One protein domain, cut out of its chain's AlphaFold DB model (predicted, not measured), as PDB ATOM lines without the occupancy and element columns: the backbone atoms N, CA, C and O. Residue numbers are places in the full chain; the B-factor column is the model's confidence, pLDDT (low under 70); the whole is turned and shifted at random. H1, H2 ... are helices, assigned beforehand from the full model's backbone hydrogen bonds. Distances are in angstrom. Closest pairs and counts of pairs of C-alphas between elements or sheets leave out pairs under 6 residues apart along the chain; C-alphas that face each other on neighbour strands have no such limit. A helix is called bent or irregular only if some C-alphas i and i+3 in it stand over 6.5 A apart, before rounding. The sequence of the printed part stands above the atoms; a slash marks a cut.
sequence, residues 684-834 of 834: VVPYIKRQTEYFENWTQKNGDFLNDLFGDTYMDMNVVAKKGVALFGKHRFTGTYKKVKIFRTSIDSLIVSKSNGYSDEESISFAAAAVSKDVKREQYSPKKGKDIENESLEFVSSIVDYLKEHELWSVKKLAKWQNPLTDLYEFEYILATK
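Overview. This is residues 684 to 834 of the 834 residues of an uncharacterized protein of Methanosarcina mazei (UniProt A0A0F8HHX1). Five helices pack into a compact body whose contacts close a ring, from H3 to H6, H5, H4, H7 and back to H3, and the short H1 and kinked H2 pack on H7 from outside that ring. H7, the longest helix, is the hub, between the H1 and H2 side and the rest; H4 and H5 form a hairpin, with H6 crossing H5. The 151 printed residues hold seven named helices, H1 to H7 in chain order, and no named strand: all helix, part aligned and part crossed. The whole is compact, with a radius of gyration of the C-alphas of 15.1 A and spans of 40 by 38 by 23 A.

Arrangement. Start at H1, residues 684 to 691: it touches H7, residues 811 to 833, about perpendicular at 78 degrees, closest at the C-alphas of Pro 686 and Asp 823, 5.4 A. H2, residues 695 to 710, touches H7 with residues 696 to 703 alone; the closest C-alphas, Gln 700 and Leu 831, are 6.6 A apart. Next, H3, residues 718 to 728, touches H7 about perpendicular at 74 degrees, with Ala 721 and Tyr 829 closest, C-alphas 4.9 A apart. H4, residues 736 to 755, touches H7 at a shallow tilt of 29 degrees, opposite ways, closest at C-alphas Ile 751 and Val 811, 5.6 A. H5, residues 760 to 777, makes a helical hairpin with H4 at a shallow tilt of 33 degrees, only just short of steep; their closest C-alphas, Ser 749 and Ala 767, are 4.9 A apart. H6, residues 788 to 805, touches H5 at a steep tilt of 46 degrees, closest at C-alphas Ala 768 and Leu 793, 4.9 A. H6 also touches H3 at a shallow tilt of 19 degrees, opposite ways, with C-alphas Lys 723 and Phe 795 closest, 5.7 A. H5 and H7 are apart. Every O i to N i+4 pair is within hydrogen-bond range in H1, H3, H5 and H6; H2 has 10 of 12, H4 14 of 16 and H7 17 of 19.

Along the chain. Find C-alpha 684 at (65.478, -17.046, 45.699), where H1 begins. H4 measures 28.0 A, H5 26.0 A and H6 25.6 A. H7 runs 30.7 A to C-alpha 833 at (50.942, -30.186, 52.585). H2, H4 and H7 are irregular: C-alphas 701 and 704 are 7.8 A apart, 739 and 742 7.6 A, and 816 and 819 7.8 A.

Size, cuts and confidence. The C-alphas farthest apart, Lys 701 and Gly 757, are 43.5 A apart. The printed part has no cut and no long link, and residue 834 is the chain's last. Look for pLDDT under 70 at residues 711 to 715, 729 to 736 and 779 to 786.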
ATOM      1  N   VAL A 684      64.726 -15.836  45.355       86.88
ATOM      2  CA  VAL A 684      65.478 -17.046  45.699       86.88
ATOM      3  C   VAL A 684      64.712 -18.316  45.324       86.88
ATOM      4  O   VAL A 684      65.274 -19.171  44.644       86.88
ATOM      5  N   VAL A 685      63.431 -18.433  45.688       88.44
ATOM      6  CA  VAL A 685      62.619 -19.636  45.423       88.44
ATOM      7  C   VAL A 685      62.509 -19.941  43.918       88.44
ATOM      8  O   VAL A 685      62.841 -21.061  43.521       88.44
ATOM      9  N   PRO A 686      62.182 -18.971  43.035       88.75
ATOM     10  CA  PRO A 686      62.151 -19.225  41.590       88.75
ATOM     11  C   PRO A 686      63.520 -19.576  40.999       88.75
ATOM     12  O   PRO A 686      63.619 -20.195  39.939       88.75
ATOM     13  N   TYR A 687      64.608 -19.114  41.617       89.62
ATOM     14  CA  TYR A 687      65.955 -19.493  41.201       89.62
ATOM     15  C   TYR A 687      66.269 -20.938  41.603       89.62
ATOM     16  O   TYR A 687      66.713 -21.704  40.751       89.62
ATOM     17  N   ILE A 688      65.974 -21.319  42.849       89.19
ATOM     18  CA  ILE A 688      66.149 -22.682  43.361       89.19
ATOM     19  C   ILE A 688      65.387 -23.668  42.485       89.19
ATOM     20  O   ILE A 688      66.000 -24.585  41.946       89.19
ATOM     21  N   LYS A 689      64.096 -23.416  42.238       89.06
ATOM     22  CA  LYS A 689      63.257 -24.265  41.384       89.06
ATOM     23  C   LYS A 689      63.855 -24.497  39.994       89.06
ATOM     24  O   LYS A 689      63.734 -25.586  39.451       89.06
ATOM     25  N   ARG A 690      64.526 -23.490  39.421       88.19
ATOM     26  CA  ARG A 690      65.201 -23.599  38.115       88.19
ATOM     27  C   ARG A 690      66.500 -24.403  38.147       88.19
ATOM     28  O   ARG A 690      66.940 -24.824  37.084       88.19
ATOM     29  N   GLN A 691      67.147 -24.542  39.305       87.75
ATOM     30  CA  GLN A 691      68.391 -25.311  39.459       87.75
ATOM     31  C   GLN A 691      68.151 -26.726  40.007       87.75
ATOM     32  O   GLN A 691      69.011 -27.588  39.868       87.75
ATOM     33  N   THR A 692      66.997 -26.985  40.626       86.56
ATOM     34  CA  THR A 692      66.655 -28.294  41.197       86.56
ATOM     35  C   THR A 692      65.832 -29.135  40.233       86.56
ATOM     36  O   THR A 692      64.771 -28.698  39.795       86.56
ATOM     37  N   GLU A 693      66.252 -30.374  39.991       83.12
ATOM     38  CA  GLU A 693      65.501 -31.332  39.168       83.12
ATOM     39  C   GLU A 693      64.183 -31.774  39.839       83.12
ATOM     40  O   GLU A 693      63.127 -31.754  39.212       83.12
ATOM     41  N   TYR A 694      64.216 -32.077  41.146       86.38
ATOM     42  CA  TYR A 694      63.052 -32.503  41.943       86.38
ATOM     43  C   TYR A 694      62.707 -31.480  43.037       86.38
ATOM     44  O   TYR A 694      63.036 -31.656  44.213       86.38
ATOM     45  N   PHE A 695      62.037 -30.392  42.646       87.88
ATOM     46  CA  PHE A 695      61.751 -29.251  43.527       87.88
ATOM     47  C   PHE A 695      60.898 -29.599  44.766       87.88
ATOM     48  O   PHE A 695      61.124 -29.051  45.842       87.88
ATOM     49  N   GLU A 696      59.959 -30.544  44.651       86.81
ATOM     50  CA  GLU A 696      59.108 -30.976  45.769       86.81
ATOM     51  C   GLU A 696      59.898 -31.668  46.882       86.81
ATOM     52  O   GLU A 696      59.856 -31.219  48.027       86.81
ATOM     53  N   ASN A 697      60.682 -32.695  46.542       87.12
ATOM     54  CA  ASN A 697      61.545 -33.390  47.502       87.12
ATOM     55  C   ASN A 697      62.552 -32.423  48.133       87.12
ATOM     56  O   ASN A 697      62.834 -32.487  49.331       87.12
ATOM     57  N   TRP A 698      63.085 -31.502  47.325       89.19
ATOM     58  CA  TRP A 698      64.000 -30.478  47.808       89.19
ATOM     59  C   TRP A 698      63.324 -29.554  48.834       89.19
ATOM     60  O   TRP A 698      63.910 -29.293  49.885       89.19
ATOM     61  N   THR A 699      62.088 -29.122  48.569       88.75
ATOM     62  CA  THR A 699      61.296 -28.258  49.460       88.75
ATOM     63  C   THR A 699      60.909 -28.977  50.750       88.75
ATOM     64  O   THR A 699      61.093 -28.425  51.826       88.75
ATOM     65  N   GLN A 700      60.462 -30.232  50.682       87.38
ATOM     66  CA  GLN A 700      60.136 -31.018  51.881       87.38
ATOM     67  C   GLN A 700      61.347 -31.203  52.808       87.38
ATOM     68  O   GLN A 700      61.201 -31.186  54.031       87.38
ATOM     69  N   LYS A 701      62.546 -31.357  52.225       88.25
ATOM     70  CA  LYS A 701      63.798 -31.548  52.966       88.25
ATOM     71  C   LYS A 701      64.396 -30.247  53.513       88.25
ATOM     72  O   LYS A 701      64.962 -30.269  54.598       88.25
ATOM     73  N   ASN A 702      64.323 -29.143  52.764       87.44
ATOM     74  CA  ASN A 702      65.077 -27.913  53.061       87.44
ATOM     75  C   ASN A 702      64.197 -26.675  53.291       87.44
ATOM     76  O   ASN A 702      64.733 -25.596  53.529       87.44
ATOM     77  N   GLY A 703      62.874 -26.788  53.174       84.25
ATOM     78  CA  GLY A 703      61.976 -25.636  53.180       84.25
ATOM     79  C   GLY A 703      61.869 -24.952  54.544       84.25
ATOM     80  O   GLY A 703      61.957 -23.731  54.589       84.25
ATOM     81  N   ASP A 704      61.827 -25.711  55.644       84.62
ATOM     82  CA  ASP A 704      61.873 -25.139  57.002       84.62
ATOM     83  C   ASP A 704      63.191 -24.368  57.218       84.62
ATOM     84  O   ASP A 704      63.189 -23.209  57.619       84.62
ATOM     85  N   PHE A 705      64.321 -24.956  56.803       85.62
ATOM     86  CA  PHE A 705      65.631 -24.298  56.850       85.62
ATOM     87  C   PHE A 705      65.689 -23.019  56.001       85.62
ATOM     88  O   PHE A 705      66.296 -22.031  56.412       85.62
ATOM     89  N   LEU A 706      65.082 -23.009  54.809       84.00
ATOM     90  CA  LEU A 706      64.972 -21.793  53.999       84.00
ATOM     91  C   LEU A 706      64.111 -20.727  54.680       84.00
ATOM     92  O   LEU A 706      64.465 -19.549  54.610       84.00
ATOM     93  N   ASN A 707      62.998 -21.125  55.298       81.19
ATOM     94  CA  ASN A 707      62.112 -20.210  56.004       81.19
ATOM     95  C   ASN A 707      62.843 -19.541  57.163       81.19
ATOM     96  O   ASN A 707      62.812 -18.317  57.254       81.19
ATOM     97  N   ASP A 708      63.612 -20.301  57.941       82.81
ATOM     98  CA  ASP A 708      64.462 -19.761  59.005       82.81
ATOM     99  C   ASP A 708      65.562 -18.843  58.446       82.81
ATOM    100  O   ASP A 708      65.844 -17.769  58.978       82.81
ATOM    101  N   LEU A 709      66.190 -19.239  57.334       82.81
ATOM    102  CA  LEU A 709      67.333 -18.531  56.755       82.81
ATOM    103  C   LEU A 709      66.958 -17.182  56.126       82.81
ATOM    104  O   LEU A 709      67.728 -16.215  56.159       82.81
ATOM    105  N   PHE A 710      65.796 -17.105  55.492       76.56
ATOM    106  CA  PHE A 710      65.307 -15.875  54.875       76.56
ATOM    107  C   PHE A 710      64.300 -15.138  55.774       76.56
ATOM    108  O   PHE A 710      64.017 -13.968  55.523       76.56
ATOM    109  N   GLY A 711      63.872 -15.761  56.876       64.94
ATOM    110  CA  GLY A 711      62.885 -15.250  57.825       64.94
ATOM    111  C   GLY A 711      61.495 -15.084  57.208       64.94
ATOM    112  O   GLY A 711      61.288 -15.330  56.013       64.94
ATOM    113  N   ASP A 712      60.564 -14.573  58.010       54.09
ATOM    114  CA  ASP A 712      59.244 -14.075  57.584       54.09
ATOM    115  C   ASP A 712      59.350 -12.653  57.005       54.09
ATOM    116  O   ASP A 712      58.586 -11.745  57.333       54.09
ATOM    117  N   THR A 713      60.363 -12.403  56.172       54.69
ATOM    118  CA  THR A 713      60.528 -11.088  55.545       54.69
ATOM    119  C   THR A 713      59.765 -11.017  54.229       54.69
ATOM    120  O   THR A 713      60.002 -11.832  53.344       54.69
ATOM    121  N   TYR A 714      58.878 -10.011  54.138       55.25
ATOM    122  CA  TYR A 714      58.175  -9.463  52.964       55.25
ATOM    123  C   TYR A 714      57.898 -10.483  51.847       55.25
ATOM    124  O   TYR A 714      58.828 -10.838  51.117       55.25
ATOM    125  N   MET A 715      56.618 -10.822  51.627       64.31
ATOM    126  CA  MET A 715      56.112 -11.803  50.648       64.31
ATOM    127  C   MET A 715      55.983 -13.249  51.180       64.31
ATOM    128  O   MET A 715      56.457 -14.172  50.520       64.31
ATOM    129  N   ASP A 716      55.363 -13.479  52.347       74.06
ATOM    130  CA  ASP A 716      54.971 -14.840  52.774       74.06
ATOM    131  C   ASP A 716      53.583 -15.207  52.213       74.06
ATOM    132  O   ASP A 716      52.591 -14.528  52.472       74.06
ATOM    133  N   MET A 717      53.501 -16.301  51.449       85.69
ATOM    134  CA  MET A 717      52.243 -16.789  50.870       85.69
ATOM    135  C   MET A 717      51.588 -17.906  51.689       85.69
ATOM    136  O   MET A 717      50.654 -18.527  51.191       85.69
ATOM    137  N   ASN A 718      52.006 -18.160  52.933       85.94
ATOM    138  CA  ASN A 718      51.468 -19.226  53.789       85.94
ATOM    139  C   ASN A 718      49.934 -19.175  53.931       85.94
ATOM    140  O   ASN A 718      49.259 -20.192  53.761       85.94
ATOM    141  N   VAL A 719      49.350 -17.993  54.166       87.12
ATOM    142  CA  VAL A 719      47.884 -17.828  54.271       87.12
ATOM    143  C   VAL A 719      47.192 -18.195  52.955       87.12
ATOM    144  O   VAL A 719      46.232 -18.970  52.949       87.12
ATOM    145  N   VAL A 720      47.713 -17.686  51.836       89.50
ATOM    146  CA  VAL A 720      47.202 -17.975  50.488       89.50
ATOM    147  C   VAL A 720      47.328 -19.471  50.181       89.50
ATOM    148  O   VAL A 720      46.378 -20.095  49.710       89.50
ATOM    149  N   ALA A 721      48.469 -20.081  50.506       88.69
ATOM    150  CA  ALA A 721      48.743 -21.500  50.320       88.69
ATOM    151  C   ALA A 721      47.815 -22.385  51.160       88.69
ATOM    152  O   ALA A 721      47.252 -23.334  50.624       88.69
ATOM    153  N   LYS A 722      47.566 -22.054  52.435       87.25
ATOM    154  CA  LYS A 722      46.615 -22.774  53.304       87.25
ATOM    155  C   LYS A 722      45.191 -22.749  52.754       87.25
ATOM    156  O   LYS A 722      44.545 -23.797  52.710       87.25
ATOM    157  N   LYS A 723      44.714 -21.585  52.293       87.12
ATOM    158  CA  LYS A 723      43.405 -21.471  51.625       87.12
ATOM    159  C   LYS A 723      43.371 -22.270  50.320       87.12
ATOM    160  O   LYS A 723      42.400 -22.974  50.056       87.12
ATOM    161  N   GLY A 724      44.468 -22.262  49.565       86.25
ATOM    162  CA  GLY A 724      44.649 -23.126  48.403       86.25
ATOM    163  C   GLY A 724      44.549 -24.616  48.750       86.25
ATOM    164  O   GLY A 724      43.798 -25.351  48.118       86.25
ATOM    165  N   VAL A 725      45.241 -25.086  49.792       83.50
ATOM    166  CA  VAL A 725      45.165 -26.485  50.254       83.50
ATOM    167  C   VAL A 725      43.746 -26.845  50.712       83.50
ATOM    168  O   VAL A 725      43.289 -27.961  50.457       83.50
ATOM    169  N   ALA A 726      43.025 -25.921  51.354       81.25
ATOM    170  CA  ALA A 726      41.636 -26.130  51.766       81.25
ATOM    171  C   ALA A 726      40.679 -26.307  50.568       81.25
ATOM    172  O   ALA A 726      39.774 -27.151  50.643       81.25
ATOM    173  N   LEU A 727      40.932 -25.567  49.482       77.94
ATOM    174  CA  LEU A 727      40.152 -25.567  48.242       77.94
ATOM    175  C   LEU A 727      40.513 -26.745  47.304       77.94
ATOM    176  O   LEU A 727      39.618 -27.352  46.715       77.94
ATOM    177  N   PHE A 728      41.796 -27.128  47.194       72.81
ATOM    178  CA  PHE A 728      42.284 -28.140  46.226       72.81
ATOM    179  C   PHE A 728      42.712 -29.490  46.834       72.81
ATOM    180  O   PHE A 728      42.792 -30.486  46.115       72.81
ATOM    181  N   GLY A 729      42.950 -29.566  48.147       69.88
ATOM    182  CA  GLY A 729      43.269 -30.801  48.877       69.88
ATOM    183  C   GLY A 729      44.742 -31.256  48.851       69.88
ATOM    184  O   GLY A 729      45.553 -30.823  48.037       69.88
ATOM    185  N   LYS A 730      45.088 -32.183  49.764       68.12
ATOM    186  CA  LYS A 730      46.471 -32.656  50.004       68.12
ATOM    187  C   LYS A 730      46.948 -33.818  49.106       68.12
ATOM    188  O   LYS A 730      48.141 -33.945  48.872       68.12
ATOM    189  N   HIS A 731      46.053 -34.679  48.599       55.53
ATOM    190  CA  HIS A 731      46.414 -36.056  48.180       55.53
ATOM    191  C   HIS A 731      46.225 -36.412  46.688       55.53
ATOM    192  O   HIS A 731      46.054 -37.587  46.370       55.53
ATOM    193  N   ARG A 732      46.207 -35.457  45.744       52.00
ATOM    194  CA  ARG A 732      45.876 -35.772  44.329       52.00
ATOM    195  C   ARG A 732      46.858 -35.287  43.257       52.00
ATOM    196  O   ARG A 732      46.582 -35.465  42.069       52.00
ATOM    197  N   PHE A 733      48.005 -34.712  43.622       57.75
ATOM    198  CA  PHE A 733      48.867 -34.025  42.652       57.75
ATOM    199  C   PHE A 733      50.306 -34.534  42.668       57.75
ATOM    200  O   PHE A 733      51.103 -34.114  43.493       57.75
ATOM    201  N   THR A 734      50.648 -35.380  41.696       56.53
ATOM    202  CA  THR A 734      52.024 -35.845  41.442       56.53
ATOM    203  C   THR A 734      52.840 -34.893  40.558       56.53
ATOM    204  O   THR A 734      53.968 -35.211  40.204       56.53
ATOM    205  N   GLY A 735      52.297 -33.729  40.164       63.66
ATOM    206  CA  GLY A 735      52.972 -32.809  39.240       63.66
ATOM    207  C   GLY A 735      52.772 -31.327  39.556       63.66
ATOM    208  O   GLY A 735      51.653 -30.891  39.847       63.66
ATOM    209  N   THR A 736      53.852 -30.551  39.408       65.56
ATOM    210  CA  THR A 736      53.942 -29.088  39.592       65.56
ATOM    211  C   THR A 736      52.790 -28.323  38.945       65.56
ATOM    212  O   THR A 736      52.176 -27.472  39.583       65.56
ATOM    213  N   TYR A 737      52.431 -28.663  37.700       70.31
ATOM    214  CA  TYR A 737      51.369 -27.975  36.959       70.31
ATOM    215  C   TYR A 737      50.029 -27.967  37.707       70.31
ATOM    216  O   TYR A 737      49.360 -26.938  37.749       70.31
ATOM    217  N   LYS A 738      49.648 -29.083  38.342       71.81
ATOM    218  CA  LYS A 738      48.347 -29.194  39.014       71.81
ATOM    219  C   LYS A 738      48.291 -28.388  40.316       71.81
ATOM    220  O   LYS A 738      47.248 -27.819  40.612       71.81
ATOM    221  N   LYS A 739      49.412 -28.274  41.038       75.25
ATOM    222  CA  LYS A 739      49.508 -27.512  42.299       75.25
ATOM    223  C   LYS A 739      49.346 -26.008  42.085       75.25
ATOM    224  O   LYS A 739      48.753 -25.334  42.915       75.25
ATOM    225  N   VAL A 740      49.827 -25.492  40.954       85.25
ATOM    226  CA  VAL A 740      49.850 -24.047  40.676       85.25
ATOM    227  C   VAL A 740      48.770 -23.561  39.711       85.25
ATOM    228  O   VAL A 740      48.589 -22.353  39.566       85.25
ATOM    229  N   LYS A 741      48.058 -24.473  39.033       85.00
ATOM    230  CA  LYS A 741      47.095 -24.141  37.970       85.00
ATOM    231  C   LYS A 741      46.080 -23.093  38.413       85.00
ATOM    232  O   LYS A 741      45.903 -22.096  37.729       85.00
ATOM    233  N   ILE A 742      45.456 -23.297  39.568       85.31
ATOM    234  CA  ILE A 742      44.370 -22.425  40.019       85.31
ATOM    235  C   ILE A 742      44.887 -21.070  40.502       85.31
ATOM    236  O   ILE A 742      44.269 -20.037  40.244       85.31
ATOM    237  N   PHE A 743      46.063 -21.053  41.128       90.12
ATOM    238  CA  PHE A 743      46.743 -19.806  41.455       90.12
ATOM    239  C   PHE A 743      47.065 -18.999  40.183       90.12
ATOM    240  O   PHE A 743      46.779 -17.805  40.126       90.12
ATOM    241  N   ARG A 744      47.558 -19.652  39.117       89.81
ATOM    242  CA  ARG A 744      47.770 -19.006  37.808       89.81
ATOM    243  C   ARG A 744      46.474 -18.464  37.208       89.81
ATOM    244  O   ARG A 744      46.449 -17.287  36.866       89.81
ATOM    245  N   THR A 745      45.400 -19.264  37.173       89.75
ATOM    246  CA  THR A 745      44.073 -18.827  36.694       89.75
ATOM    247  C   THR A 745      43.592 -17.580  37.442       89.75
ATOM    248  O   THR A 745      43.038 -16.666  36.828       89.75
ATOM    249  N   SER A 746      43.831 -17.525  38.756       91.44
ATOM    250  CA  SER A 746      43.492 -16.370  39.593       91.44
ATOM    251  C   SER A 746      44.254 -15.124  39.136       91.44
ATOM    252  O   SER A 746      43.636 -14.112  38.822       91.44
ATOM    253  N   ILE A 747      45.586 -15.202  39.024       92.88
ATOM    254  CA  ILE A 747      46.422 -14.069  38.594       92.88
ATOM    255  C   ILE A 747      46.086 -13.620  37.164       92.88
ATOM    256  O   ILE A 747      45.951 -12.420  36.934       92.88
ATOM    257  N   ASP A 748      45.896 -14.549  36.221       93.31
ATOM    258  CA  ASP A 748      45.528 -14.231  34.833       93.31
ATOM    259  C   ASP A 748      44.196 -13.473  34.768       93.31
ATOM    260  O   ASP A 748      44.075 -12.452  34.090       93.31
ATOM    261  N   SER A 749      43.204 -13.926  35.535       92.62
ATOM    262  CA  SER A 749      41.869 -13.322  35.571       92.62
ATOM    263  C   SER A 749      41.876 -11.948  36.261       92.62
ATOM    264  O   SER A 749      41.162 -11.033  35.838       92.62
ATOM    265  N   LEU A 750      42.727 -11.754  37.276       92.62
ATOM    266  CA  LEU A 750      42.969 -10.446  37.897       92.62
ATOM    267  C   LEU A 750      43.672  -9.480  36.926       92.62
ATOM    268  O   LEU A 750      43.297  -8.314  36.860       92.62
ATOM    269  N   ILE A 751      44.638  -9.950  36.124       91.81
ATOM    270  CA  ILE A 751      45.298  -9.138  35.085       91.81
ATOM    271  C   ILE A 751      44.295  -8.710  34.007       91.81
ATOM    272  O   ILE A 751      44.269  -7.532  33.639       91.81
ATOM    273  N   VAL A 752      43.465  -9.635  33.512       92.75
ATOM    274  CA  VAL A 752      42.468  -9.364  32.462       92.75
ATOM    275  C   VAL A 752      41.409  -8.375  32.947       92.75
ATOM    276  O   VAL A 752      41.194  -7.354  32.298       92.75
ATOM    277  N   SER A 753      40.790  -8.626  34.104       90.44
ATOM    278  CA  SER A 753      39.762  -7.732  34.659       90.44
ATOM    279  C   SER A 753      40.304  -6.324  34.921       90.44
ATOM    280  O   SER A 753      39.691  -5.339  34.512       90.44
ATOM    281  N   LYS A 754      41.510  -6.212  35.494       89.38
ATOM    282  CA  LYS A 754      42.172  -4.918  35.709       89.38
ATOM    283  C   LYS A 754      42.515  -4.188  34.418       89.38
ATOM    284  O   LYS A 754      42.411  -2.966  34.370       89.38
ATOM    285  N   SER A 755      42.929  -4.913  33.382       89.75
ATOM    286  CA  SER A 755      43.218  -4.320  32.068       89.75
ATOM    287  C   SER A 755      41.954  -3.773  31.400       89.75
ATOM    288  O   SER A 755      42.030  -2.791  30.669       89.75
ATOM    289  N   ASN A 756      40.797  -4.363  31.709       90.12
ATOM    290  CA  ASN A 756      39.483  -3.922  31.241       90.12
ATOM    291  C   ASN A 756      38.857  -2.815  32.113       90.12
ATOM    292  O   ASN A 756      37.711  -2.444  31.883       90.12
ATOM    293  N   GLY A 757      39.583  -2.288  33.105       87.06
ATOM    294  CA  GLY A 757      39.125  -1.174  33.939       87.06
ATOM    295  C   GLY A 757      38.126  -1.547  35.035       87.06
ATOM    296  O   GLY A 757      37.444  -0.659  35.539       87.06
ATOM    297  N   TYR A 758      38.030  -2.826  35.411       90.88
ATOM    298  CA  TYR A 758      37.127  -3.267  36.480       90.88
ATOM    299  C   TYR A 758      37.565  -2.679  37.830       90.88
ATOM    300  O   TYR A 758      38.765  -2.515  38.097       90.88
ATOM    301  N   SER A 759      36.592  -2.381  38.694       91.69
ATOM    302  CA  SER A 759      36.846  -2.043  40.096       91.69
ATOM    303  C   SER A 759      37.465  -3.228  40.849       91.69
ATOM    304  O   SER A 759      37.464  -4.364  40.374       91.69
ATOM    305  N   ASP A 760      38.021  -2.985  42.039       89.00
ATOM    306  CA  ASP A 760      38.648  -4.049  42.836       89.00
ATOM    307  C   ASP A 760      37.670  -5.192  43.163       89.00
ATOM    308  O   ASP A 760      38.038  -6.361  43.048       89.00
ATOM    309  N   GLU A 761      36.426  -4.863  43.513       90.00
ATOM    310  CA  GLU A 761      35.373  -5.832  43.853       90.00
ATOM    311  C   GLU A 761      34.916  -6.638  42.625       90.00
ATOM    312  O   GLU A 761      34.752  -7.861  42.697       90.00
ATOM    313  N   GLU A 762      34.788  -5.978  41.470       88.06
ATOM    314  CA  GLU A 762      34.473  -6.628  40.193       88.06
ATOM    315  C   GLU A 762      35.613  -7.546  39.732       88.06
ATOM    316  O   GLU A 762      35.367  -8.662  39.272       88.06
ATOM    317  N   SER A 763      36.871  -7.122  39.899       90.00
ATOM    318  CA  SER A 763      38.056  -7.934  39.604       90.00
ATOM    319  C   SER A 763      38.134  -9.195  40.468       90.00
ATOM    320  O   SER A 763      38.419 -10.273  39.939       90.00
ATOM    321  N   ILE A 764      37.867  -9.079  41.775       92.69
ATOM    322  CA  ILE A 764      37.834 -10.221  42.703       92.69
ATOM    323  C   ILE A 764      36.726 -11.196  42.300       92.69
ATOM    324  O   ILE A 764      36.986 -12.389  42.142       92.69
ATOM    325  N   SER A 765      35.512 -10.689  42.071       89.56
ATOM    326  CA  SER A 765      34.349 -11.510  41.711       89.56
ATOM    327  C   SER A 765      34.555 -12.243  40.381       89.56
ATOM    328  O   SER A 765      34.286 -13.441  40.271       89.56
ATOM    329  N   PHE A 766      35.111 -11.551  39.381       91.25
ATOM    330  CA  PHE A 766      35.442 -12.127  38.079       91.25
ATOM    331  C   PHE A 766      36.476 -13.259  38.191       91.25
ATOM    332  O   PHE A 766      36.285 -14.342  37.631       91.25
ATOM    333  N   ALA A 767      37.557 -13.043  38.948       91.75
ATOM    334  CA  ALA A 767      38.582 -14.062  39.156       91.75
ATOM    335  C   ALA A 767      38.071 -15.248  39.999       91.75
ATOM    336  O   ALA A 767      38.381 -16.396  39.676       91.75
ATOM    337  N   ALA A 768      37.236 -15.010  41.016       89.81
ATOM    338  CA  ALA A 768      36.619 -16.063  41.826       89.81
ATOM    339  C   ALA A 768      35.694 -16.971  40.997       89.81
ATOM    340  O   ALA A 768      35.736 -18.196  41.138       89.81
ATOM    341  N   ALA A 769      34.918 -16.399  40.069       87.62
ATOM    342  CA  ALA A 769      34.079 -17.163  39.146       87.62
ATOM    343  C   ALA A 769      34.911 -18.060  38.207       87.62
ATOM    344  O   ALA A 769      34.572 -19.230  37.992       87.62
ATOM    345  N   ALA A 770      36.030 -17.544  37.685       88.00
ATOM    346  CA  ALA A 770      36.960 -18.316  36.859       88.00
ATOM    347  C   ALA A 770      37.601 -19.477  37.641       88.00
ATOM    348  O   ALA A 770      37.658 -20.605  37.143       88.00
ATOM    349  N   VAL A 771      38.011 -19.225  38.887       87.00
ATOM    350  CA  VAL A 771      38.551 -20.240  39.804       87.00
ATOM    351  C   VAL A 771      37.520 -21.330  40.094       87.00
ATOM    352  O   VAL A 771      37.819 -22.506  39.894       87.00
ATOM    353  N   SER A 772      36.296 -20.959  40.481       85.38
ATOM    354  CA  SER A 772      35.206 -21.900  40.791       85.38
ATOM    355  C   SER A 772      34.907 -22.838  39.615       85.38
ATOM    356  O   SER A 772      34.763 -24.052  39.792       85.38
ATOM    357  N   LYS A 773      34.906 -22.308  38.384       85.25
ATOM    358  CA  LYS A 773      34.748 -23.105  37.159       85.25
ATOM    359  C   LYS A 773      35.863 -24.141  36.994       85.25
ATOM    360  O   LYS A 773      35.575 -25.297  36.677       85.25
ATOM    361  N   ASP A 774      37.117 -23.751  37.214       82.25
ATOM    362  CA  ASP A 774      38.258 -24.664  37.113       82.25
ATOM    363  C   ASP A 774      38.261 -25.725  38.226       82.25
ATOM    364  O   ASP A 774      38.543 -26.892  37.942       82.25
ATOM    365  N   VAL A 775      37.885 -25.362  39.460       78.69
ATOM    366  CA  VAL A 775      37.752 -26.306  40.589       78.69
ATOM    367  C   VAL A 775      36.700 -27.374  40.287       78.69
ATOM    368  O   VAL A 775      36.962 -28.568  40.459       78.69
ATOM    369  N   LYS A 776      35.521 -26.952  39.803       78.56
ATOM    370  CA  LYS A 776      34.406 -27.843  39.442       78.56
ATOM    371  C   LYS A 776      34.786 -28.773  38.279       78.56
ATOM    372  O   LYS A 776      34.476 -29.961  38.330       78.56
ATOM    373  N   ARG A 777      35.489 -28.260  37.257       76.88
ATOM    374  CA  ARG A 777      35.911 -29.030  36.069       76.88
ATOM    375  C   ARG A 777      36.871 -30.167  36.404       76.88
ATOM    376  O   ARG A 777      36.737 -31.263  35.875       76.88
ATOM    377  N   GLU A 778      37.857 -29.896  37.244       71.44
ATOM    378  CA  GLU A 778      38.945 -30.837  37.527       71.44
ATOM    379  C   GLU A 778      38.623 -31.819  38.666       71.44
ATOM    380  O   GLU A 778      39.446 -32.664  39.017       71.44
ATOM    381  N   GLN A 779      37.421 -31.719  39.251       65.88
ATOM    382  CA  GLN A 779      36.941 -32.591  40.329       65.88
ATOM    383  C   GLN A 779      37.923 -32.680  41.512       65.88
ATOM    384  O   GLN A 779      38.093 -33.737  42.136       65.88
ATOM    385  N   TYR A 780      38.582 -31.561  41.840       60.75
ATOM    386  CA  TYR A 780      39.626 -31.513  42.868       60.75
ATOM    387  C   TYR A 780      39.109 -31.838  44.288       60.75
ATOM    388  O   TYR A 780      39.908 -32.140  45.173       60.75
ATOM    389  N   SER A 781      37.785 -31.924  44.501       52.62
ATOM    390  CA  SER A 781      37.181 -32.481  45.719       52.62
ATOM    391  C   SER A 781      35.820 -33.151  45.462       52.62
ATOM    392  O   SER A 781      34.910 -32.483  44.980       52.62
ATOM    393  N   PRO A 782      35.599 -34.420  45.859       52.56
ATOM    394  CA  PRO A 782      34.268 -34.943  46.128       52.56
ATOM    395  C   PRO A 782      34.010 -34.839  47.639       52.56
ATOM    396  O   PRO A 782      34.005 -35.840  48.351       52.56
ATOM    397  N   LYS A 783      33.865 -33.620  48.169       53.56
ATOM    398  CA  LYS A 783      33.456 -33.411  49.566       53.56
ATOM    399  C   LYS A 783      32.029 -32.873  49.577       53.56
ATOM    400  O   LYS A 783      31.793 -31.726  49.216       53.56
ATOM    401  N   LYS A 784      31.068 -33.723  49.960       48.47
ATOM    402  CA  LYS A 784      29.679 -33.316  50.220       48.47
ATOM    403  C   LYS A 784      29.678 -32.195  51.275       48.47
ATOM    404  O   LYS A 784      30.251 -32.392  52.341       48.47
ATOM    405  N   GLY A 785      29.040 -31.057  50.979       54.00
ATOM    406  CA  GLY A 785      28.769 -29.988  51.955       54.00
ATOM    407  C   GLY A 785      29.740 -28.797  52.007       54.00
ATOM    408  O   GLY A 785      29.662 -28.037  52.964       54.00
ATOM    409  N   LYS A 786      30.638 -28.610  51.029       62.50
ATOM    410  CA  LYS A 786      31.502 -27.411  50.933       62.50
ATOM    411  C   LYS A 786      30.964 -26.397  49.923       62.50
ATOM    412  O   LYS A 786      30.599 -26.778  48.811       62.50
ATOM    413  N   ASP A 787      30.974 -25.119  50.295       74.75
ATOM    414  CA  ASP A 787      30.609 -24.003  49.422       74.75
ATOM    415  C   ASP A 787      31.815 -23.571  48.573       74.75
ATOM    416  O   ASP A 787      32.629 -22.737  48.967       74.75
ATOM    417  N   ILE A 788      31.949 -24.194  47.399       75.88
ATOM    418  CA  ILE A 788      33.060 -23.947  46.465       75.88
ATOM    419  C   ILE A 788      33.109 -22.477  46.030       75.88
ATOM    420  O   ILE A 788      34.189 -21.970  45.735       75.88
ATOM    421  N   GLU A 789      31.969 -21.790  45.960       80.81
ATOM    422  CA  GLU A 789      31.904 -20.402  45.503       80.81
ATOM    423  C   GLU A 789      32.449 -19.457  46.572       80.81
ATOM    424  O   GLU A 789      33.333 -18.654  46.262       80.81
ATOM    425  N   ASN A 790      32.047 -19.646  47.831       83.62
ATOM    426  CA  ASN A 790      32.608 -18.895  48.955       83.62
ATOM    427  C   ASN A 790      34.095 -19.210  49.192       83.62
ATOM    428  O   ASN A 790      34.894 -18.285  49.325       83.62
ATOM    429  N   GLU A 791      34.520 -20.479  49.148       83.94
ATOM    430  CA  GLU A 791      35.946 -20.828  49.293       83.94
ATOM    431  C   GLU A 791      36.805 -20.257  48.138       83.94
ATOM    432  O   GLU A 791      37.942 -19.827  48.355       83.94
ATOM    433  N   SER A 792      36.266 -20.199  46.910       86.69
ATOM    434  CA  SER A 792      36.945 -19.572  45.760       86.69
ATOM    435  C   SER A 792      37.071 -18.058  45.929       86.69
ATOM    436  O   SER A 792      38.126 -17.493  45.628       86.69
ATOM    437  N   LEU A 793      36.021 -17.401  46.433       88.88
ATOM    438  CA  LEU A 793      36.027 -15.971  46.732       88.88
ATOM    439  C   LEU A 793      37.032 -15.638  47.839       88.88
ATOM    440  O   LEU A 793      37.830 -14.712  47.687       88.88
ATOM    441  N   GLU A 794      37.059 -16.418  48.920       88.56
ATOM    442  CA  GLU A 794      38.004 -16.240  50.027       88.56
ATOM    443  C   GLU A 794      39.465 -16.446  49.609       88.56
ATOM    444  O   GLU A 794      40.359 -15.753  50.113       88.56
ATOM    445  N   PHE A 795      39.721 -17.402  48.709       90.44
ATOM    446  CA  PHE A 795      41.046 -17.650  48.149       90.44
ATOM    447  C   PHE A 795      41.507 -16.473  47.283       90.44
ATOM    448  O   PHE A 795      42.573 -15.913  47.538       90.44
ATOM    449  N   VAL A 796      40.693 -16.037  46.316       91.75
ATOM    450  CA  VAL A 796      41.034 -14.901  45.442       91.75
ATOM    451  C   VAL A 796      41.169 -13.601  46.233       91.75
ATOM    452  O   VAL A 796      42.110 -12.846  45.990       91.75
ATOM    453  N   SER A 797      40.305 -13.367  47.222       92.19
ATOM    454  CA  SER A 797      40.411 -12.198  48.105       92.19
ATOM    455  C   SER A 797      41.742 -12.197  48.855       92.19
ATOM    456  O   SER A 797      42.455 -11.203  48.807       92.19
ATOM    457  N   SER A 798      42.168 -13.345  49.403       92.94
ATOM    458  CA  SER A 798      43.479 -13.441  50.067       92.94
ATOM    459  C   SER A 798      44.665 -13.173  49.135       92.94
ATOM    460  O   SER A 798      45.680 -12.638  49.573       92.94
ATOM    461  N   ILE A 799      44.543 -13.507  47.843       92.44
ATOM    462  CA  ILE A 799      45.553 -13.159  46.834       92.44
ATOM    463  C   ILE A 799      45.580 -11.643  46.623       92.44
ATOM    464  O   ILE A 799      46.659 -11.059  46.572       92.44
ATOM    465  N   VAL A 800      44.421 -10.994  46.493       91.94
ATOM    466  CA  VAL A 800      44.346  -9.541  46.284       91.94
ATOM    467  C   VAL A 800      44.842  -8.771  47.505       91.94
ATOM    468  O   VAL A 800      45.614  -7.828  47.327       91.94
ATOM    469  N   ASP A 801      44.478  -9.197  48.713       91.56
ATOM    470  CA  ASP A 801      44.961  -8.610  49.967       91.56
ATOM    471  C   ASP A 801      46.490  -8.661  50.027       91.56
ATOM    472  O   ASP A 801      47.143  -7.625  50.162       91.56
ATOM    473  N   TYR A 802      47.064  -9.839  49.772       90.12
ATOM    474  CA  TYR A 802      48.510 -10.039  49.694       90.12
ATOM    475  C   TYR A 802      49.183  -9.148  48.632       90.12
ATOM    476  O   TYR A 802      50.239  -8.550  48.855       90.12
ATOM    477  N   LEU A 803      48.580  -9.022  47.446       90.69
ATOM    478  CA  LEU A 803      49.113  -8.184  46.368       90.69
ATOM    479  C   LEU A 803      49.054  -6.688  46.700       90.69
ATOM    480  O   LEU A 803      49.923  -5.939  46.248       90.69
ATOM    481  N   LYS A 804      48.039  -6.238  47.442       90.50
ATOM    482  CA  LYS A 804      47.913  -4.850  47.900       90.50
ATOM    483  C   LYS A 804      48.915  -4.542  49.004       90.50
ATOM    484  O   LYS A 804      49.631  -3.552  48.881       90.50
ATOM    485  N   GLU A 805      49.008  -5.414  50.008       89.00
ATOM    486  CA  GLU A 805      49.936  -5.294  51.139       89.00
ATOM    487  C   GLU A 805      51.386  -5.112  50.671       89.00
ATOM    488  O   GLU A 805      52.124  -4.282  51.196       89.00
ATOM    489  N   HIS A 806      51.781  -5.822  49.613       85.19
ATOM    490  CA  HIS A 806      53.137  -5.754  49.071       85.19
ATOM    491  C   HIS A 806      53.309  -4.816  47.864       85.19
ATOM    492  O   HIS A 806      54.300  -4.913  47.135       85.19
ATOM    493  N   GLU A 807      52.360  -3.905  47.635       87.19
ATOM    494  CA  GLU A 807      52.371  -2.928  46.538       87.19
ATOM    495  C   GLU A 807      52.519  -3.550  45.134       87.19
ATOM    496  O   GLU A 807      53.070  -2.935  44.216       87.19
ATOM    497  N   LEU A 808      52.051  -4.777  44.919       87.06
ATOM    498  CA  LEU A 808      52.074  -5.459  43.620       87.06
ATOM    499  C   LEU A 808      50.785  -5.276  42.813       87.06
ATOM    500  O   LEU A 808      50.737  -5.672  41.647       87.06
ATOM    501  N   TRP A 809      49.775  -4.630  43.395       90.44
ATOM    502  CA  TRP A 809      48.443  -4.434  42.824       90.44
ATOM    503  C   TRP A 809      48.392  -3.420  41.665       90.44
ATOM    504  O   TRP A 809      47.875  -2.314  41.771       90.44
ATOM    505  N   SER A 810      48.960  -3.795  40.517       90.19
ATOM    506  CA  SER A 810      48.842  -3.070  39.242       90.19
ATOM    507  C   SER A 810      49.082  -4.023  38.076       90.19
ATOM    508  O   SER A 810      49.913  -4.922  38.191       90.19
ATOM    509  N   VAL A 811      48.444  -3.790  36.926       87.50
ATOM    510  CA  VAL A 811      48.574  -4.652  35.730       87.50
ATOM    511  C   VAL A 811      50.043  -4.929  35.381       87.50
ATOM    512  O   VAL A 811      50.449  -6.078  35.221       87.50
ATOM    513  N   LYS A 812      50.879  -3.881  35.354       90.38
ATOM    514  CA  LYS A 812      52.310  -3.990  35.026       90.38
ATOM    515  C   LYS A 812      53.097  -4.827  36.041       90.38
ATOM    516  O   LYS A 812      53.977  -5.587  35.643       90.38
ATOM    517  N   LYS A 813      52.824  -4.681  37.345       87.25
ATOM    518  CA  LYS A 813      53.515  -5.454  38.392       87.25
ATOM    519  C   LYS A 813      53.023  -6.905  38.411       87.25
ATOM    520  O   LYS A 813      53.863  -7.796  38.457       87.25
ATOM    521  N   LEU A 814      51.720  -7.148  38.275       87.75
ATOM    522  CA  LEU A 814      51.154  -8.499  38.204       87.75
ATOM    523  C   LEU A 814      51.737  -9.293  37.033       87.75
ATOM    524  O   LEU A 814      52.269 -10.378  37.249       87.75
ATOM    525  N   ALA A 815      51.758  -8.713  35.830       86.88
ATOM    526  CA  ALA A 815      52.357  -9.357  34.660       86.88
ATOM    527  C   ALA A 815      53.863  -9.629  34.842       86.88
ATOM    528  O   ALA A 815      54.364 -10.687  34.467       86.88
ATOM    529  N   LYS A 816      54.601  -8.699  35.466       88.12
ATOM    530  CA  LYS A 816      56.039  -8.865  35.736       88.12
ATOM    531  C   LYS A 816      56.330  -9.971  36.758       88.12
ATOM    532  O   LYS A 816      57.337 -10.664  36.627       88.12
ATOM    533  N   TRP A 817      55.495 -10.104  37.788       87.50
ATOM    534  CA  TRP A 817      55.749 -10.973  38.941       87.50
ATOM    535  C   TRP A 817      54.959 -12.286  38.930       87.50
ATOM    536  O   TRP A 817      55.206 -13.121  39.794       87.50
ATOM    537  N   GLN A 818      54.079 -12.518  37.952       89.25
ATOM    538  CA  GLN A 818      53.242 -13.720  37.858       89.25
ATOM    539  C   GLN A 818      54.024 -15.029  38.048       89.25
ATOM    540  O   GLN A 818      53.650 -15.857  38.878       89.25
ATOM    541  N   ASN A 819      55.117 -15.220  37.303       88.38
ATOM    542  CA  ASN A 819      55.925 -16.440  37.390       88.38
ATOM    543  C   ASN A 819      56.615 -16.586  38.763       88.38
ATOM    544  O   ASN A 819      56.388 -17.606  39.411       88.38
ATOM    545  N   PRO A 820      57.366 -15.582  39.264       88.88
ATOM    546  CA  PRO A 820      57.911 -15.617  40.622       88.88
ATOM    547  C   PRO A 820      56.881 -15.873  41.730       88.88
ATOM    548  O   PRO A 820      57.148 -16.663  42.629       88.88
ATOM    549  N   LEU A 821      55.708 -15.235  41.656       90.31
ATOM    550  CA  LEU A 821      54.608 -15.433  42.608       90.31
ATOM    551  C   LEU A 821      54.073 -16.861  42.557       90.31
ATOM    552  O   LEU A 821      53.779 -17.448  43.590       90.31
ATOM    553  N   THR A 822      53.980 -17.432  41.358       90.94
ATOM    554  CA  THR A 822      53.537 -18.816  41.184       90.94
ATOM    555  C   THR A 822      54.526 -19.805  41.798       90.94
ATOM    556  O   THR A 822      54.117 -20.742  42.477       90.94
ATOM    557  N   ASP A 823      55.824 -19.612  41.555       90.38
ATOM    558  CA  ASP A 823      56.874 -20.482  42.092       90.38
ATOM    559  C   ASP A 823      56.954 -20.385  43.623       90.38
ATOM    560  O   ASP A 823      57.149 -21.393  44.300       90.38
ATOM    561  N   LEU A 824      56.750 -19.183  44.169       89.44
ATOM    562  CA  LEU A 824      56.655 -18.944  45.607       89.44
ATOM    563  C   LEU A 824      55.413 -19.606  46.222       89.44
ATOM    564  O   LEU A 824      55.520 -20.272  47.246       89.44
ATOM    565  N   TYR A 825      54.253 -19.488  45.572       91.31
ATOM    566  CA  TYR A 825      53.038 -20.179  45.999       91.31
ATOM    567  C   TYR A 825      53.214 -21.705  45.990       91.31
ATOM    568  O   TYR A 825      52.774 -22.367  46.923       91.31
ATOM    569  N   GLU A 826      53.877 -22.282  44.978       90.25
ATOM    570  CA  GLU A 826      54.154 -23.727  44.944       90.25
ATOM    571  C   GLU A 826      54.990 -24.179  46.140       90.25
ATOM    572  O   GLU A 826      54.682 -25.203  46.748       90.25
ATOM    573  N   PHE A 827      56.027 -23.411  46.477       90.00
ATOM    574  CA  PHE A 827      56.887 -23.673  47.625       90.00
ATOM    575  C   PHE A 827      56.088 -23.699  48.937       90.00
ATOM    576  O   PHE A 827      56.127 -24.701  49.652       90.00
ATOM    577  N   GLU A 828      55.290 -22.660  49.203       89.38
ATOM    578  CA  GLU A 828      54.452 -22.585  50.410       89.38
ATOM    579  C   GLU A 828      53.342 -23.648  50.417       89.38
ATOM    580  O   GLU A 828      53.003 -24.205  51.460       89.38
ATOM    581  N   TYR A 829      52.796 -23.996  49.247       88.44
ATOM    582  CA  TYR A 829      51.817 -25.075  49.120       88.44
ATOM    583  C   TYR A 829      52.426 -26.427  49.498       88.44
ATOM    584  O   TYR A 829      51.811 -27.180  50.248       88.44
ATOM    585  N   ILE A 830      53.639 -26.738  49.017       87.62
ATOM    586  CA  ILE A 830      54.343 -27.979  49.377       87.62
ATOM    587  C   ILE A 830      54.559 -28.040  50.893       87.62
ATOM    588  O   ILE A 830      54.259 -29.071  51.499       87.62
ATOM    589  N   LEU A 831      54.994 -26.938  51.512       86.81
ATOM    590  CA  LEU A 831      55.171 -26.846  52.963       86.81
ATOM    591  C   LEU A 831      53.864 -27.025  53.743       86.81
ATOM    592  O   LEU A 831      53.841 -27.764  54.718       86.81
ATOM    593  N   ALA A 832      52.759 -26.429  53.291       86.00
ATOM    594  CA  ALA A 832      51.447 -26.584  53.925       86.00
ATOM    595  C   ALA A 832      50.838 -27.997  53.760       86.00
ATOM    596  O   ALA A 832      49.880 -28.355  54.458       86.00
ATOM    597  N   THR A 833      51.352 -28.788  52.811       81.31
ATOM    598  CA  THR A 833      50.942 -30.186  52.585       81.31
ATOM    599  C   THR A 833      51.817 -31.230  53.269       81.31
ATOM    600  O   THR A 833      51.379 -32.382  53.332       81.31
ATOM    601  N   LYS A 834      52.994 -30.835  53.776       72.94
ATOM    602  CA  LYS A 834      53.744 -31.611  54.772       72.94
ATOM    603  C   LYS A 834      52.846 -31.869  55.988       72.94
ATOM    604  O   LYS A 834      52.974 -32.975  56.552       72.94
TER     605      LYS A 834